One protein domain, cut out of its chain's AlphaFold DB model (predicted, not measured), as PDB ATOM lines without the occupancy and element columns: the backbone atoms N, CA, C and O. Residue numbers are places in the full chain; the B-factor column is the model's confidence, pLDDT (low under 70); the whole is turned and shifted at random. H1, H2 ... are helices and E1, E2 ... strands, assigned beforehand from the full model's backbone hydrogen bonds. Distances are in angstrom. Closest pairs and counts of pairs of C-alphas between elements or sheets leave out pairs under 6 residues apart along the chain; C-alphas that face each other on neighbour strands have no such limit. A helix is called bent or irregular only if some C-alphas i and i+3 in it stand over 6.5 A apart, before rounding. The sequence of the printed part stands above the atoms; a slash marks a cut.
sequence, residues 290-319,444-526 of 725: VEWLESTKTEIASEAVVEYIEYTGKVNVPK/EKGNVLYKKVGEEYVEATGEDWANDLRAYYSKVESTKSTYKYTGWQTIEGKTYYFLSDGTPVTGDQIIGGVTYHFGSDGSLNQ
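This is residues 290 to 319 and 444 to 526 of the 725 residues of an uncharacterized protein of bacterium 1XD42-8 (UniProt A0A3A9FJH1). A long, twisted ribbon of two antiparallel strands, E1 and E4, joins two small heads, so that the whole looks like a dumbbell. One head holds the hairpin of E2 and E3 and the short helix H1; the other, loosely built, holds the bent last part of E4 with E5, and the hairpin of E6 and E7. The printed part has 113 residues with one named helix and seven named strands, in the order E1, E2, E3, H1, E4, E5, E6, E7, and its class is mostly strand. E1 to E5 form a branched antiparallel sheet, and E6 and E7 form a second antiparallel sheet. The whole is extended, a rod spanning 72 by 26 by 25 A, with a radius of gyration of the C-alphas of 23.2 A.

E1, residues 296 to 311, bends by 75 degrees at residue 301. It is antiparallel to E4, residues 472 to 491, at 158 degrees between their directions; N 298 and O 484 are 2.9 A apart, and N 311 and O 472 are 2.7 A apart, both within hydrogen-bond range. E4 has E1 on one side, and on the other side E2, residues 449 to 453, and E5, residues 494 to 498. The pairing of E4 is staggered: E2 lies beside its residues 472 to 474 and E5 beside 486 to 491. N 450 and O 473 of the antiparallel E2 and E4 are within hydrogen-bond range at 2.8 A. On the other side of E2 from E4 is E3, residues 456 to 459, which forms a hairpin with E2; N 451 and O 458 are within range at 2.8 A. H1, residues 462 to 466, is not on the branched sheet, and its one O i to N i+4 pair is within hydrogen-bond range. E4 bends by 164 degrees at residue 488 and forms a hairpin with E5, where N 489 and O 496 are within range at 2.9 A. E6, residues 507 to 511, and E7, residues 514 to 518, form a hairpin at 150 degrees, with N 509 and O 516 within range at 2.9 A. E5 and E6 are apart; the closest C-alphas of E5 and E7, those of Tyr 496 and Phe 518, are 7.8 A apart.

E1 begins at C-alpha 296, (-27.221, 40.111, -35.910), and is 38.4 A long. E2 is 13.2 A, E3 10.2 A and H1 6.2 A long. E4 begins at C-alpha 472, (-4.844, 15.461, -10.768), and is 33.8 A from first to last C-alpha. E5 is 12.7 A, E6 12.2 A and E7 12.8 A long; E7 ends at C-alpha 518, (-35.555, 23.700, -41.818).

The two C-alphas farthest apart, those of Lys 319 and Gly 513, are 72.3 A apart. Residues 320 to 443 are not printed, and C-alphas 319 and 444 are 14.7 A apart across this cut, which lies in the link from E1 to E2. Of the links that are printed whole, E5 to E6 is short and the others are tight. The mean pLDDT of the printed part is 81.7; residues 293 to 294, 480, 492 to 495, 510 to 516 and 526 are under 70.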
ATOM      1  N   VAL A 290     -42.172  34.484 -42.575       78.44
ATOM      2  CA  VAL A 290     -41.445  35.166 -41.508       78.44
ATOM      3  C   VAL A 290     -40.842  36.465 -42.030       78.44
ATOM      4  O   VAL A 290     -40.374  36.537 -43.160       78.44
ATOM      5  N   GLU A 291     -40.849  37.503 -41.197       78.50
ATOM      6  CA  GLU A 291     -40.267  38.799 -41.542       78.50
ATOM      7  C   GLU A 291     -38.775  38.658 -41.874       78.50
ATOM      8  O   GLU A 291     -38.038  37.936 -41.192       78.50
ATOM      9  N   TRP A 292     -38.328  39.366 -42.914       74.25
ATOM     10  CA  TRP A 292     -36.908  39.495 -43.206       74.25
ATOM     11  C   TRP A 292     -36.218  40.323 -42.115       74.25
ATOM     12  O   TRP A 292     -36.601  41.463 -41.859       74.25
ATOM     13  N   LEU A 293     -35.182  39.767 -41.490       66.50
ATOM     14  CA  LEU A 293     -34.431  40.401 -40.412       66.50
ATOM     15  C   LEU A 293     -32.945  40.443 -40.745       66.50
ATOM     16  O   LEU A 293     -32.380  39.491 -41.293       66.50
ATOM     17  N   GLU A 294     -32.292  41.530 -40.336       58.56
ATOM     18  CA  GLU A 294     -30.841  41.632 -40.415       58.56
ATOM     19  C   GLU A 294     -30.169  40.532 -39.582       58.56
ATOM     20  O   GLU A 294     -30.601  40.185 -38.474       58.56
ATOM     21  N   SER A 295     -29.079  39.990 -40.132       75.56
ATOM     22  CA  SER A 295     -28.232  39.021 -39.446       75.56
ATOM     23  C   SER A 295     -27.464  39.719 -38.326       75.56
ATOM     24  O   SER A 295     -26.482  40.419 -38.579       75.56
ATOM     25  N   THR A 296     -27.905  39.543 -37.079       72.94
ATOM     26  CA  THR A 296     -27.221  40.111 -35.910       72.94
ATOM     27  C   THR A 296     -26.916  39.047 -34.862       72.94
ATOM     28  O   THR A 296     -27.684  38.110 -34.644       72.94
ATOM     29  N   LYS A 297     -25.770  39.211 -34.198       85.06
ATOM     30  CA  LYS A 297     -25.340  38.432 -33.038       85.06
ATOM     31  C   LYS A 297     -25.074  39.409 -31.900       85.06
ATOM     32  O   LYS A 297     -24.117  40.177 -31.966       85.06
ATOM     33  N   THR A 298     -25.905  39.369 -30.868       84.12
ATOM     34  CA  THR A 298     -25.816  40.271 -29.712       84.12
ATOM     35  C   THR A 298     -25.528  39.464 -28.457       84.12
ATOM     36  O   THR A 298     -26.264  38.534 -28.145       84.12
ATOM     37  N   GLU A 299     -24.460  39.784 -27.733       84.56
ATOM     38  CA  GLU A 299     -24.205  39.178 -26.423       84.56
ATOM     39  C   GLU A 299     -25.238  39.693 -25.414       84.56
ATOM     40  O   GLU A 299     -25.442  40.900 -25.297       84.56
ATOM     41  N   ILE A 300     -25.921  38.782 -24.719       84.31
ATOM     42  CA  ILE A 300     -26.994  39.129 -23.770       84.31
ATOM     43  C   ILE A 300     -26.672  38.740 -22.328       84.31
ATOM     44  O   ILE A 300     -27.272  39.287 -21.407       84.31
ATOM     45  N   ALA A 301     -25.732  37.821 -22.119       77.12
ATOM     46  CA  ALA A 301     -25.220  37.474 -20.800       77.12
ATOM     47  C   ALA A 301     -23.853  36.804 -20.935       77.12
ATOM     48  O   ALA A 301     -23.582  36.155 -21.942       77.12
ATOM     49  N   SER A 302     -23.029  36.886 -19.902       72.44
ATOM     50  CA  SER A 302     -21.841  36.050 -19.762       72.44
ATOM     51  C   SER A 302     -21.741  35.537 -18.335       72.44
ATOM     52  O   SER A 302     -22.012  36.258 -17.376       72.44
ATOM     53  N   GLU A 303     -21.396  34.260 -18.207       78.12
ATOM     54  CA  GLU A 303     -21.216  33.588 -16.926       78.12
ATOM     55  C   GLU A 303     -19.794  33.036 -16.838       78.12
ATOM     56  O   GLU A 303     -19.271  32.468 -17.801       78.12
ATOM     57  N   ALA A 304     -19.153  33.222 -15.685       74.88
ATOM     58  CA  ALA A 304     -17.868  32.604 -15.404       74.88
ATOM     59  C   ALA A 304     -18.091  31.118 -15.100       74.88
ATOM     60  O   ALA A 304     -18.727  30.763 -14.108       74.88
ATOM     61  N   VAL A 305     -17.562  30.252 -15.957       78.69
ATOM     62  CA  VAL A 305     -17.606  28.800 -15.810       78.69
ATOM     63  C   VAL A 305     -16.242  28.323 -15.339       78.69
ATOM     64  O   VAL A 305     -15.215  28.619 -15.952       78.69
ATOM     65  N   VAL A 306     -16.240  27.567 -14.245       84.69
ATOM     66  CA  VAL A 306     -15.050  26.906 -13.714       84.69
ATOM     67  C   VAL A 306     -15.153  25.419 -14.023       84.69
ATOM     68  O   VAL A 306     -16.053  24.744 -13.527       84.69
ATOM     69  N   GLU A 307     -14.216  24.903 -14.807       88.56
ATOM     70  CA  GLU A 307     -14.081  23.477 -15.094       88.56
ATOM     71  C   GLU A 307     -12.793  22.920 -14.484       88.56
ATOM     72  O   GLU A 307     -11.796  23.624 -14.338       88.56
ATOM     73  N   TYR A 308     -12.812  21.635 -14.133       90.56
ATOM     74  CA  TYR A 308     -11.637  20.904 -13.668       90.56
ATOM     75  C   TYR A 308     -11.342  19.784 -14.659       90.56
ATOM     76  O   TYR A 308     -12.106  18.825 -14.767       90.56
ATOM     77  N   ILE A 309     -10.242  19.921 -15.393       91.00
ATOM     78  CA  ILE A 309      -9.852  18.993 -16.459       91.00
ATOM     79  C   ILE A 309      -8.701  18.132 -15.955       91.00
ATOM     80  O   ILE A 309      -7.778  18.653 -15.333       91.00
ATOM     81  N   GLU A 310      -8.751  16.826 -16.211       92.25
ATOM     82  CA  GLU A 310      -7.683  15.908 -15.813       92.25
ATOM     83  C   GLU A 310      -6.340  16.345 -16.418       92.25
ATOM     84  O   GLU A 310      -6.209  16.573 -17.622       92.25
ATOM     85  N   TYR A 311      -5.341  16.496 -15.555       90.81
ATOM     86  CA  TYR A 311      -3.999  16.929 -15.891       90.81
ATOM     87  C   TYR A 311      -3.093  15.713 -16.069       90.81
ATOM     88  O   TYR A 311      -2.846  14.957 -15.133       90.81
ATOM     89  N   THR A 312      -2.560  15.561 -17.277       88.50
ATOM     90  CA  THR A 312      -1.682  14.447 -17.669       88.50
ATOM     91  C   THR A 312      -0.219  14.865 -17.830       88.50
ATOM     92  O   THR A 312       0.627  14.050 -18.200       88.50
ATOM     93  N   GLY A 313       0.086  16.140 -17.577       86.19
ATOM     94  CA  GLY A 313       1.433  16.687 -17.680       86.19
ATOM     95  C   GLY A 313       2.311  16.350 -16.476       86.19
ATOM     96  O   GLY A 313       1.917  15.660 -15.532       86.19
ATOM     97  N   LYS A 314       3.536  16.875 -16.488       89.19
ATOM     98  CA  LYS A 314       4.469  16.710 -15.374       89.19
ATOM     99  C   LYS A 314       3.970  17.474 -14.147       89.19
ATOM    100  O   LYS A 314       3.627  18.651 -14.244       89.19
ATOM    101  N   VAL A 315       3.937  16.804 -12.999       90.56
ATOM    102  CA  VAL A 315       3.540  17.398 -11.717       90.56
ATOM    103  C   VAL A 315       4.776  17.923 -10.996       90.56
ATOM    104  O   VAL A 315       5.737  17.185 -10.766       90.56
ATOM    105  N   ASN A 316       4.740  19.195 -10.615       90.25
ATOM    106  CA  ASN A 316       5.750  19.813  -9.773       90.25
ATOM    107  C   ASN A 316       5.388  19.601  -8.301       90.25
ATOM    108  O   ASN A 316       4.404  20.141  -7.791       90.25
ATOM    109  N   VAL A 317       6.212  18.798  -7.625       88.19
ATOM    110  CA  VAL A 317       6.065  18.467  -6.205       88.19
ATOM    111  C   VAL A 317       6.970  19.386  -5.381       88.19
ATOM    112  O   VAL A 317       8.189  19.366  -5.591       88.19
ATOM    113  N   PRO A 318       6.429  20.179  -4.441       84.75
ATOM    114  CA  PRO A 318       7.235  21.050  -3.598       84.75
ATOM    115  C   PRO A 318       8.155  20.225  -2.692       84.75
ATOM    116  O   PRO A 318       7.743  19.251  -2.060       84.75
ATOM    117  N   LYS A 319       9.428  20.621  -2.634       82.88
ATOM    118  CA  LYS A 319      10.470  19.979  -1.822       82.88
ATOM    119  C   LYS A 319      11.016  20.953  -0.790       82.88
ATOM    120  O   LYS A 319      10.930  22.166  -0.970       82.88
ATOM    121  N   GLU A 444       3.680  22.563 -14.666       90.31
ATOM    122  CA  GLU A 444       4.969  23.106 -15.122       90.31
ATOM    123  C   GLU A 444       5.028  24.644 -15.145       90.31
ATOM    124  O   GLU A 444       6.119  25.215 -15.143       90.31
ATOM    125  N   LYS A 445       3.875  25.321 -15.151       89.75
ATOM    126  CA  LYS A 445       3.741  26.783 -15.195       89.75
ATOM    127  C   LYS A 445       3.507  27.397 -13.808       89.75
ATOM    128  O   LYS A 445       3.446  28.621 -13.702       89.75
ATOM    129  N   GLY A 446       3.402  26.579 -12.760       88.50
ATOM    130  CA  GLY A 446       3.158  27.014 -11.385       88.50
ATOM    131  C   GLY A 446       1.679  27.159 -11.009       88.50
ATOM    132  O   GLY A 446       1.385  27.671  -9.930       88.50
ATOM    133  N   ASN A 447       0.740  26.710 -11.848       91.81
ATOM    134  CA  ASN A 447      -0.686  26.707 -11.510       91.81
ATOM    135  C   ASN A 447      -1.004  25.558 -10.553       91.81
ATOM    136  O   ASN A 447      -0.505  24.449 -10.731       91.81
ATOM    137  N   VAL A 448      -1.855  25.807  -9.554       94.81
ATOM    138  CA  VAL A 448      -2.246  24.799  -8.557       94.81
ATOM    139  C   VAL A 448      -3.040  23.668  -9.211       94.81
ATOM    140  O   VAL A 448      -3.965  23.907  -9.989       94.81
ATOM    141  N   LEU A 449      -2.685  22.434  -8.859       94.75
ATOM    142  CA  LEU A 449      -3.409  21.229  -9.242       94.75
ATOM    143  C   LEU A 449      -4.375  20.801  -8.138       94.75
ATOM    144  O   LEU A 449      -4.148  21.032  -6.950       94.75
ATOM    145  N   TYR A 450      -5.449  20.139  -8.546       95.88
ATOM    146  CA  TYR A 450      -6.550  19.726  -7.686       95.88
ATOM    147  C   TYR A 450      -6.721  18.210  -7.708       95.88
ATOM    148  O   TYR A 450      -6.361  17.545  -8.676       95.88
ATOM    149  N   LYS A 451      -7.310  17.658  -6.650       94.19
ATOM    150  CA  LYS A 451      -7.787  16.275  -6.583       94.19
ATOM    151  C   LYS A 451      -9.298  16.264  -6.408       94.19
ATOM    152  O   LYS A 451      -9.867  17.164  -5.790       94.19
ATOM    153  N   LYS A 452      -9.938  15.216  -6.915       93.81
ATOM    154  CA  LYS A 452     -11.376  15.018  -6.761       93.81
ATOM    155  C   LYS A 452     -11.680  14.321  -5.434       93.81
ATOM    156  O   LYS A 452     -11.144  13.246  -5.167       93.81
ATOM    157  N   VAL A 453     -12.549  14.912  -4.619       91.56
ATOM    158  CA  VAL A 453     -13.033  14.354  -3.348       91.56
ATOM    159  C   VAL A 453     -14.560  14.376  -3.376       91.56
ATOM    160  O   VAL A 453     -15.185  15.415  -3.192       91.56
ATOM    161  N   GLY A 454     -15.172  13.223  -3.655       90.00
ATOM    162  CA  GLY A 454     -16.612  13.155  -3.917       90.00
ATOM    163  C   GLY A 454     -16.983  13.924  -5.190       90.00
ATOM    164  O   GLY A 454     -16.505  13.587  -6.277       90.00
ATOM    165  N   GLU A 455     -17.827  14.948  -5.049       87.56
ATOM    166  CA  GLU A 455     -18.227  15.860  -6.134       87.56
ATOM    167  C   GLU A 455     -17.411  17.164  -6.168       87.56
ATOM    168  O   GLU A 455     -17.539  17.942  -7.111       87.56
ATOM    169  N   GLU A 456     -16.536  17.389  -5.185       91.19
ATOM    170  CA  GLU A 456     -15.734  18.608  -5.075       91.19
ATOM    171  C   GLU A 456     -14.293  18.405  -5.562       91.19
ATOM    172  O   GLU A 456     -13.760  17.291  -5.598       91.19
ATOM    173  N   TYR A 457     -13.645  19.519  -5.907       93.12
ATOM    174  CA  TYR A 457     -12.224  19.575  -6.231       93.12
ATOM    175  C   TYR A 457     -11.505  20.413  -5.184       93.12
ATOM    176  O   TYR A 457     -11.827  21.583  -4.976       93.12
ATOM    177  N   VAL A 458     -10.514  19.814  -4.537       94.31
ATOM    178  CA  VAL A 458      -9.694  20.465  -3.508       94.31
ATOM    179  C   VAL A 458      -8.242  20.489  -3.958       94.31
ATOM    180  O   VAL A 458      -7.830  19.654  -4.761       94.31
ATOM    181  N   GLU A 459      -7.461  21.447  -3.471       96.06
ATOM    182  CA  GLU A 459      -6.048  21.566  -3.837       96.06
ATOM    183  C   GLU A 459      -5.286  20.278  -3.480       96.06
ATOM    184  O   GLU A 459      -5.435  19.727  -2.386       96.06
ATOM    185  N   ALA A 460      -4.493  19.777  -4.425       93.44
ATOM    186  CA  ALA A 460      -3.676  18.591  -4.235       93.44
ATOM    187  C   ALA A 460      -2.361  18.951  -3.538       93.44
ATOM    188  O   ALA A 460      -1.786  20.017  -3.774       93.44
ATOM    189  N   THR A 461      -1.865  18.047  -2.699       93.44
ATOM    190  CA  THR A 461      -0.700  18.284  -1.836       93.44
ATOM    191  C   THR A 461       0.421  17.270  -2.064       93.44
ATOM    192  O   THR A 461       0.218  16.217  -2.671       93.44
ATOM    193  N   GLY A 462       1.619  17.554  -1.554       86.38
ATOM    194  CA  GLY A 462       2.735  16.605  -1.560       86.38
ATOM    195  C   GLY A 462       2.417  15.273  -0.863       86.38
ATOM    196  O   GLY A 462       2.973  14.243  -1.240       86.38
ATOM    197  N   GLU A 463       1.507  15.264   0.116       88.81
ATOM    198  CA  GLU A 463       0.970  14.052   0.751       88.81
ATOM    199  C   GLU A 463       0.185  13.196  -0.251       88.81
ATOM    200  O   GLU A 463       0.348  11.980  -0.282       88.81
ATOM    201  N   ASP A 464      -0.620  13.819  -1.115       89.19
ATOM    202  CA  ASP A 464      -1.387  13.108  -2.144       89.19
ATOM    203  C   ASP A 464      -0.464  12.429  -3.161       89.19
ATOM    204  O   ASP A 464      -0.677  11.273  -3.532       89.19
ATOM    205  N   TRP A 465       0.624  13.111  -3.527       86.38
ATOM    206  CA  TRP A 465       1.681  12.538  -4.357       86.38
ATOM    207  C   TRP A 465       2.403  11.375  -3.665       86.38
ATOM    208  O   TRP A 465       2.646  10.337  -4.279       86.38
ATOM    209  N   ALA A 466       2.730  11.520  -2.377       85.25
ATOM    210  CA  ALA A 466       3.400  10.476  -1.600       85.25
ATOM    211  C   ALA A 466       2.543   9.207  -1.431       85.25
ATOM    212  O   ALA A 466       3.099   8.118  -1.288       85.25
ATOM    213  N   ASN A 467       1.216   9.341  -1.485       86.12
ATOM    214  CA  ASN A 467       0.258   8.237  -1.415       86.12
ATOM    215  C   ASN A 467      -0.096   7.633  -2.793       86.12
ATOM    216  O   ASN A 467      -1.073   6.896  -2.903       86.12
ATOM    217  N   ASP A 468       0.700   7.922  -3.831       81.25
ATOM    218  CA  ASP A 468       0.557   7.411  -5.208       81.25
ATOM    219  C   ASP A 468      -0.792   7.755  -5.870       81.25
ATOM    220  O   ASP A 468      -1.287   7.027  -6.736       81.25
ATOM    221  N   LEU A 469      -1.400   8.893  -5.505       82.81
ATOM    222  CA  LEU A 469      -2.515   9.436  -6.277       82.81
ATOM    223  C   LEU A 469      -1.986   9.896  -7.643       82.81
ATOM    224  O   LEU A 469      -1.028  10.667  -7.719       82.81
ATOM    225  N   ARG A 470      -2.606   9.432  -8.733       77.69
ATOM    226  CA  ARG A 470      -2.165   9.758 -10.106       77.69
ATOM    227  C   ARG A 470      -3.157  10.572 -10.928       77.69
ATOM    228  O   ARG A 470      -2.822  10.962 -12.039       77.69
ATOM    229  N   ALA A 471      -4.340  10.843 -10.382       90.00
ATOM    230  CA  ALA A 471      -5.349  11.677 -11.022       90.00
ATOM    231  C   ALA A 471      -5.349  13.071 -10.385       90.00
ATOM    232  O   ALA A 471      -5.806  13.249  -9.253       90.00
ATOM    233  N   TYR A 472      -4.835  14.047 -11.130       94.69
ATOM    234  CA  TYR A 472      -4.844  15.461 -10.768       94.69
ATOM    235  C   TYR A 472      -5.626  16.252 -11.805       94.69
ATOM    236  O   TYR A 472      -5.782  15.802 -12.934       94.69
ATOM    237  N   TYR A 473      -6.111  17.432 -11.438       94.62
ATOM    238  CA  TYR A 473      -6.962  18.256 -12.285       94.62
ATOM    239  C   TYR A 473      -6.461  19.698 -12.317       94.62
ATOM    240  O   TYR A 473      -6.078  20.253 -11.289       94.62
ATOM    241  N   SER A 474      -6.475  20.312 -13.494       92.81
ATOM    242  CA  SER A 474      -6.240  21.746 -13.672       92.81
ATOM    243  C   SER A 474      -7.564  22.494 -13.609       92.81
ATOM    244  O   SER A 474      -8.532  22.086 -14.252       92.81
ATOM    245  N   LYS A 475      -7.598  23.600 -12.862       93.12
ATOM    246  CA  LYS A 475      -8.738  24.519 -12.849       93.12
ATOM    247  C   LYS A 475      -8.677  25.418 -14.080       93.12
ATOM    248  O   LYS A 475      -7.704  26.144 -14.271       93.12
ATOM    249  N   VAL A 476      -9.721  25.379 -14.894       86.06
ATOM    250  CA  VAL A 476      -9.887  26.206 -16.085       86.06
ATOM    251  C   VAL A 476     -11.053  27.149 -15.846       86.06
ATOM    252  O   VAL A 476     -12.186  26.720 -15.657       86.06
ATOM    253  N   GLU A 477     -10.764  28.445 -15.838       83.88
ATOM    254  CA  GLU A 477     -11.791  29.483 -15.806       83.88
ATOM    255  C   GLU A 477     -12.054  29.938 -17.240       83.88
ATOM    256  O   GLU A 477     -11.135  30.314 -17.970       83.88
ATOM    257  N   SER A 478     -13.311  29.879 -17.660       72.12
ATOM    258  CA  SER A 478     -13.756  30.342 -18.970       72.12
ATOM    259  C   SER A 478     -14.996  31.210 -18.817       72.12
ATOM    260  O   SER A 478     -15.726  31.121 -17.834       72.12
ATOM    261  N   THR A 479     -15.245  32.080 -19.785       71.06
ATOM    262  CA  THR A 479     -16.479  32.863 -19.846       71.06
ATOM    263  C   THR A 479     -17.403  32.239 -20.876       71.06
ATOM    264  O   THR A 479     -17.094  32.233 -22.070       71.06
ATOM    265  N   LYS A 480     -18.547  31.724 -20.429       68.81
ATOM    266  CA  LYS A 480     -19.606  31.251 -21.315       68.81
ATOM    267  C   LYS A 480     -20.540  32.414 -21.623       68.81
ATOM    268  O   LYS A 480     -21.372  32.790 -20.799       68.81
ATOM    269  N   SER A 481     -20.391  32.990 -22.810       73.69
ATOM    270  CA  SER A 481     -21.286  34.038 -23.304       73.69
ATOM    271  C   SER A 481     -22.531  33.432 -23.949       73.69
ATOM    272  O   SER A 481     -22.451  32.550 -24.805       73.69
ATOM    273  N   THR A 482     -23.692  33.939 -23.548       76.81
ATOM    274  CA  THR A 482     -24.989  33.676 -24.167       76.81
ATOM    275  C   THR A 482     -25.294  34.795 -25.156       76.81
ATOM    276  O   THR A 482     -25.183  35.979 -24.830       76.81
ATOM    277  N   TYR A 483     -25.700  34.419 -26.365       80.81
ATOM    278  CA  TYR A 483     -25.991  35.349 -27.449       80.81
ATOM    279  C   TYR A 483     -27.458  35.259 -27.860       80.81
ATOM    280  O   TYR A 483     -28.030  34.171 -27.906       80.81
ATOM    281  N   LYS A 484     -28.038  36.405 -28.210       87.88
ATOM    282  CA  LYS A 484     -29.268  36.504 -28.985       87.88
ATOM    283  C   LYS A 484     -28.907  36.678 -30.456       87.88
ATOM    284  O   LYS A 484     -28.090  37.532 -30.802       87.88
ATOM    285  N   TYR A 485     -29.539  35.879 -31.301       84.25
ATOM    286  CA  TYR A 485     -29.346  35.884 -32.743       84.25
ATOM    287  C   TYR A 485     -30.599  36.408 -33.447       84.25
ATOM    288  O   TYR A 485     -31.701  36.148 -32.982       84.25
ATOM    289  N   THR A 486     -30.447  37.111 -34.567       87.06
ATOM    290  CA  THR A 486     -31.547  37.433 -35.498       87.06
ATOM    291  C   THR A 486     -31.105  37.187 -36.934       87.06
ATOM    292  O   THR A 486     -29.901  37.195 -37.220       87.06
ATOM    293  N   GLY A 487     -32.068  36.974 -37.833       78.56
ATOM    294  CA  GLY A 487     -31.827  36.752 -39.256       78.56
ATOM    295  C   GLY A 487     -31.036  35.470 -39.533       78.56
ATOM    296  O   GLY A 487     -31.012  34.536 -38.729       78.56
ATOM    297  N   TRP A 488     -30.367  35.423 -40.683       75.81
ATOM    298  CA  TRP A 488     -29.525  34.289 -41.073       75.81
ATOM    299  C   TRP A 488     -28.299  34.147 -40.174       75.81
ATOM    300  O   TRP A 488     -27.575  35.118 -39.971       75.81
ATOM    301  N   GLN A 489     -28.014  32.941 -39.687       75.81
ATOM    302  CA  GLN A 489     -26.821  32.651 -38.891       75.81
ATOM    303  C   GLN A 489     -26.206  31.310 -39.265       75.81
ATOM    304  O   GLN A 489     -26.914  30.336 -39.512       75.81
ATOM    305  N   THR A 490     -24.879  31.238 -39.220       71.31
ATOM    306  CA  THR A 490     -24.146  29.975 -39.310       71.31
ATOM    307  C   THR A 490     -23.494  29.688 -37.965       71.31
ATOM    308  O   THR A 490     -22.599  30.413 -37.534       71.31
ATOM    309  N   ILE A 491     -23.946  28.627 -37.300       72.94
ATOM    310  CA  ILE A 491     -23.491  28.212 -35.971       72.94
ATOM    311  C   ILE A 491     -22.993  26.775 -36.107       72.94
ATOM    312  O   ILE A 491     -23.729  25.903 -36.562       72.94
ATOM    313  N   GLU A 492     -21.716  26.544 -35.788       67.25
ATOM    314  CA  GLU A 492     -21.085  25.211 -35.843       67.25
ATOM    315  C   GLU A 492     -21.249  24.499 -37.206       67.25
ATOM    316  O   GLU A 492     -21.405  23.284 -37.291       67.25
ATOM    317  N   GLY A 493     -21.223  25.267 -38.305       47.91
ATOM    318  CA  GLY A 493     -21.326  24.748 -39.678       47.91
ATOM    319  C   GLY A 493     -22.751  24.443 -40.155       47.91
ATOM    320  O   GLY A 493     -22.939  24.073 -41.314       47.91
ATOM    321  N   LYS A 494     -23.759  24.640 -39.301       59.78
ATOM    322  CA  LYS A 494     -25.178  24.569 -39.656       59.78
ATOM    323  C   LYS A 494     -25.748  25.973 -39.843       59.78
ATOM    324  O   LYS A 494     -25.392  26.899 -39.117       59.78
ATOM    325  N   THR A 495     -26.630  26.128 -40.825       69.75
ATOM    326  CA  THR A 495     -27.296  27.405 -41.114       69.75
ATOM    327  C   THR A 495     -28.671  27.429 -40.469       69.75
ATOM    328  O   THR A 495     -29.376  26.431 -40.508       69.75
ATOM    329  N   TYR A 496     -29.055  28.564 -39.903       83.19
ATOM    330  CA  TYR A 496     -30.322  28.805 -39.221       83.19
ATOM    331  C   TYR A 496     -30.893  30.143 -39.684       83.19
ATOM    332  O   TYR A 496     -30.146  31.015 -40.141       83.19
ATOM    333  N   TYR A 497     -32.195  30.331 -39.495       81.00
ATOM    334  CA  TYR A 497     -32.817  31.647 -39.569       81.00
ATOM    335  C   TYR A 497     -33.539  31.951 -38.258       81.00
ATOM    336  O   TYR A 497     -34.386  31.171 -37.827       81.00
ATOM    337  N   PHE A 498     -33.177  33.056 -37.608       89.06
ATOM    338  CA  PHE A 498     -33.685  33.448 -36.296       89.06
ATOM    339  C   PHE A 498     -34.686  34.603 -36.395       89.06
ATOM    340  O   PHE A 498     -34.417  35.619 -37.041       89.06
ATOM    341  N   LEU A 499     -35.817  34.468 -35.705       91.44
ATOM    342  CA  LEU A 499     -36.815  35.524 -35.544       91.44
ATOM    343  C   LEU A 499     -36.301  36.647 -34.626       91.44
ATOM    344  O   LEU A 499     -35.259  36.533 -33.980       91.44
ATOM    345  N   SER A 500     -37.048  37.747 -34.533       87.81
ATOM    346  CA  SER A 500     -36.681  38.927 -33.733       87.81
ATOM    347  C   SER A 500     -36.590  38.634 -32.231       87.81
ATOM    348  O   SER A 500     -35.933  39.362 -31.479       87.81
ATOM    349  N   ASP A 501     -37.241  37.568 -31.770       88.88
ATOM    350  CA  ASP A 501     -37.171  37.067 -30.397       88.88
ATOM    351  C   ASP A 501     -35.968  36.139 -30.147       88.88
ATOM    352  O   ASP A 501     -35.639  35.877 -28.991       88.88
ATOM    353  N   GLY A 502     -35.240  35.744 -31.194       86.62
ATOM    354  CA  GLY A 502     -34.093  34.844 -31.123       86.62
ATOM    355  C   GLY A 502     -34.436  33.360 -31.214       86.62
ATOM    356  O   GLY A 502     -33.570  32.529 -30.936       86.62
ATOM    357  N   THR A 503     -35.660  33.007 -31.610       91.88
ATOM    358  CA  THR A 503     -36.049  31.617 -31.883       91.88
ATOM    359  C   THR A 503     -35.683  31.215 -33.319       91.88
ATOM    360  O   THR A 503     -35.909  31.997 -34.246       91.88
ATOM    361  N   PRO A 504     -35.085  30.028 -33.548       91.62
ATOM    362  CA  PRO A 504     -34.845  29.539 -34.898       91.62
ATOM    363  C   PRO A 504     -36.156  29.051 -35.520       91.62
ATOM    364  O   PRO A 504     -36.953  28.366 -34.874       91.62
ATOM    365  N   VAL A 505     -36.374  29.378 -36.788       91.00
ATOM    366  CA  VAL A 505     -37.520  28.867 -37.548       91.00
ATOM    367  C   VAL A 505     -37.341  27.378 -37.861       91.00
ATOM    368  O   VAL A 505     -36.223  26.874 -37.940       91.00
ATOM    369  N   THR A 506     -38.449  26.664 -38.050       92.88
ATOM    370  CA  THR A 506     -38.470  25.226 -38.376       92.88
ATOM    371  C   THR A 506     -39.450  24.953 -39.517       92.88
ATOM    372  O   THR A 506     -40.336  25.770 -39.783       92.88
ATOM    373  N   GLY A 507     -39.312  23.810 -40.194       82.88
ATOM    374  CA  GLY A 507     -40.179  23.428 -41.310       82.88
ATOM    375  C   GLY A 507     -39.970  24.282 -42.562       82.88
ATOM    376  O   GLY A 507     -38.912  24.883 -42.752       82.88
ATOM    377  N   ASP A 508     -40.985  24.314 -43.422       78.44
ATOM    378  CA  ASP A 508     -40.957  25.057 -44.682       78.44
ATOM    379  C   ASP A 508     -41.249  26.538 -44.423       78.44
ATOM    380  O   ASP A 508     -42.293  26.881 -43.864       78.44
ATOM    381  N   GLN A 509     -40.334  27.420 -44.819       78.19
ATOM    382  CA  GLN A 509     -40.442  28.863 -44.599       78.19
ATOM    383  C   GLN A 509     -40.179  29.635 -45.887       78.19
ATOM    384  O   GLN A 509     -39.241  29.313 -46.608       78.19
ATOM    385  N   ILE A 510     -40.969  30.672 -46.155       61.19
ATOM    386  CA  ILE A 510     -40.750  31.621 -47.248       61.19
ATOM    387  C   ILE A 510     -40.107  32.874 -46.655       61.19
ATOM    388  O   ILE A 510     -40.728  33.553 -45.839       61.19
ATOM    389  N   ILE A 511     -38.867  33.159 -47.047       63.84
ATOM    390  CA  ILE A 511     -38.059  34.265 -46.515       63.84
ATOM    391  C   ILE A 511     -37.526  35.069 -47.697       63.84
ATOM    392  O   ILE A 511     -36.777  34.529 -48.513       63.84
ATOM    393  N   GLY A 512     -37.913  36.338 -47.826       53.44
ATOM    394  CA  GLY A 512     -37.550  37.147 -48.993       53.44
ATOM    395  C   GLY A 512     -38.052  36.550 -50.316       53.44
ATOM    396  O   GLY A 512     -37.360  36.638 -51.333       53.44
ATOM    397  N   GLY A 513     -39.218  35.896 -50.298       48.41
ATOM    398  CA  GLY A 513     -39.842  35.253 -51.457       48.41
ATOM    399  C   GLY A 513     -39.261  33.892 -51.862       48.41
ATOM    400  O   GLY A 513     -39.584  33.401 -52.944       48.41
ATOM    401  N   VAL A 514     -38.410  33.278 -51.031       46.31
ATOM    402  CA  VAL A 514     -37.754  31.985 -51.301       46.31
ATOM    403  C   VAL A 514     -38.144  30.943 -50.256       46.31
ATOM    404  O   VAL A 514     -38.074  31.227 -49.064       46.31
ATOM    405  N   THR A 515     -38.504  29.731 -50.691       59.16
ATOM    406  CA  THR A 515     -38.812  28.597 -49.803       59.16
ATOM    407  C   THR A 515     -37.538  27.912 -49.299       59.16
ATOM    408  O   THR A 515     -36.709  27.468 -50.091       59.16
ATOM    409  N   TYR A 516     -37.419  27.761 -47.983       62.91
ATOM    410  CA  TYR A 516     -36.339  27.075 -47.277       62.91
ATOM    411  C   TYR A 516     -36.902  25.958 -46.396       62.91
ATOM    412  O   TYR A 516     -37.956  26.123 -45.787       62.91
ATOM    413  N   HIS A 517     -36.176  24.844 -46.296       74.12
ATOM    414  CA  HIS A 517     -36.579  23.677 -45.509       74.12
ATOM    415  C   HIS A 517     -35.696  23.528 -44.268       74.12
ATOM    416  O   HIS A 517     -34.537  23.106 -44.364       74.12
ATOM    417  N   PHE A 518     -36.244  23.838 -43.098       80.88
ATOM    418  CA  PHE A 518     -35.555  23.700 -41.818       80.88
ATOM    419  C   PHE A 518     -35.966  22.405 -41.109       80.88
ATOM    420  O   PHE A 518     -37.143  22.045 -41.048       80.88
ATOM    421  N   GLY A 519     -34.986  21.690 -40.564       78.94
ATOM    422  CA  GLY A 519     -35.192  20.538 -39.699       78.94
ATOM    423  C   GLY A 519     -35.884  20.915 -38.388       78.94
ATOM    424  O   GLY A 519     -36.072  22.087 -38.057       78.94
ATOM    425  N   SER A 520     -36.254  19.902 -37.605       87.50
ATOM    426  CA  SER A 520     -36.867  20.101 -36.285       87.50
ATOM    427  C   SER A 520     -35.924  20.756 -35.270       87.50
ATOM    428  O   SER A 520     -36.397  21.339 -34.299       87.50
ATOM    429  N   ASP A 521     -34.609  20.685 -35.495       84.00
ATOM    430  CA  ASP A 521     -33.589  21.392 -34.712       84.00
ATOM    431  C   ASP A 521     -33.376  22.847 -35.177       84.00
ATOM    432  O   ASP A 521     -32.493  23.530 -34.662       84.00
ATOM    433  N   GLY A 522     -34.161  23.318 -36.154       84.31
ATOM    434  CA  GLY A 522     -34.065  24.649 -36.755       84.31
ATOM    435  C   GLY A 522     -32.928  24.806 -37.761       84.31
ATOM    436  O   GLY A 522     -32.770  25.882 -38.338       84.31
ATOM    437  N   SER A 523     -32.127  23.762 -37.987       81.44
ATOM    438  CA  SER A 523     -31.047  23.818 -38.966       81.44
ATOM    439  C   SER A 523     -31.587  23.662 -40.382       81.44
ATOM    440  O   SER A 523     -32.509  22.897 -40.643       81.44
ATOM    441  N   LEU A 524     -31.015  24.399 -41.324       76.06
ATOM    442  CA  LEU A 524     -31.328  24.286 -42.737       76.06
ATOM    443  C   LEU A 524     -30.870  22.910 -43.233       76.06
ATOM    444  O   LEU A 524     -29.688  22.565 -43.127       76.06
ATOM    445  N   ASN A 525     -31.795  22.124 -43.784       73.12
ATOM    446  CA  ASN A 525     -31.490  20.790 -44.289       73.12
ATOM    447  C   ASN A 525     -30.527  20.893 -45.489       73.12
ATOM    448  O   ASN A 525     -30.874  21.459 -46.518       73.12
ATOM    449  N   GLN A 526     -29.312  20.338 -45.385       53.59
ATOM    450  CA  GLN A 526     -28.295  20.396 -46.456       53.59
ATOM    451  C   GLN A 526     -28.477  19.334 -47.563       53.59
ATOM    452  O   GLN A 526     -27.702  19.290 -48.516       53.59
TER     453      GLN A 526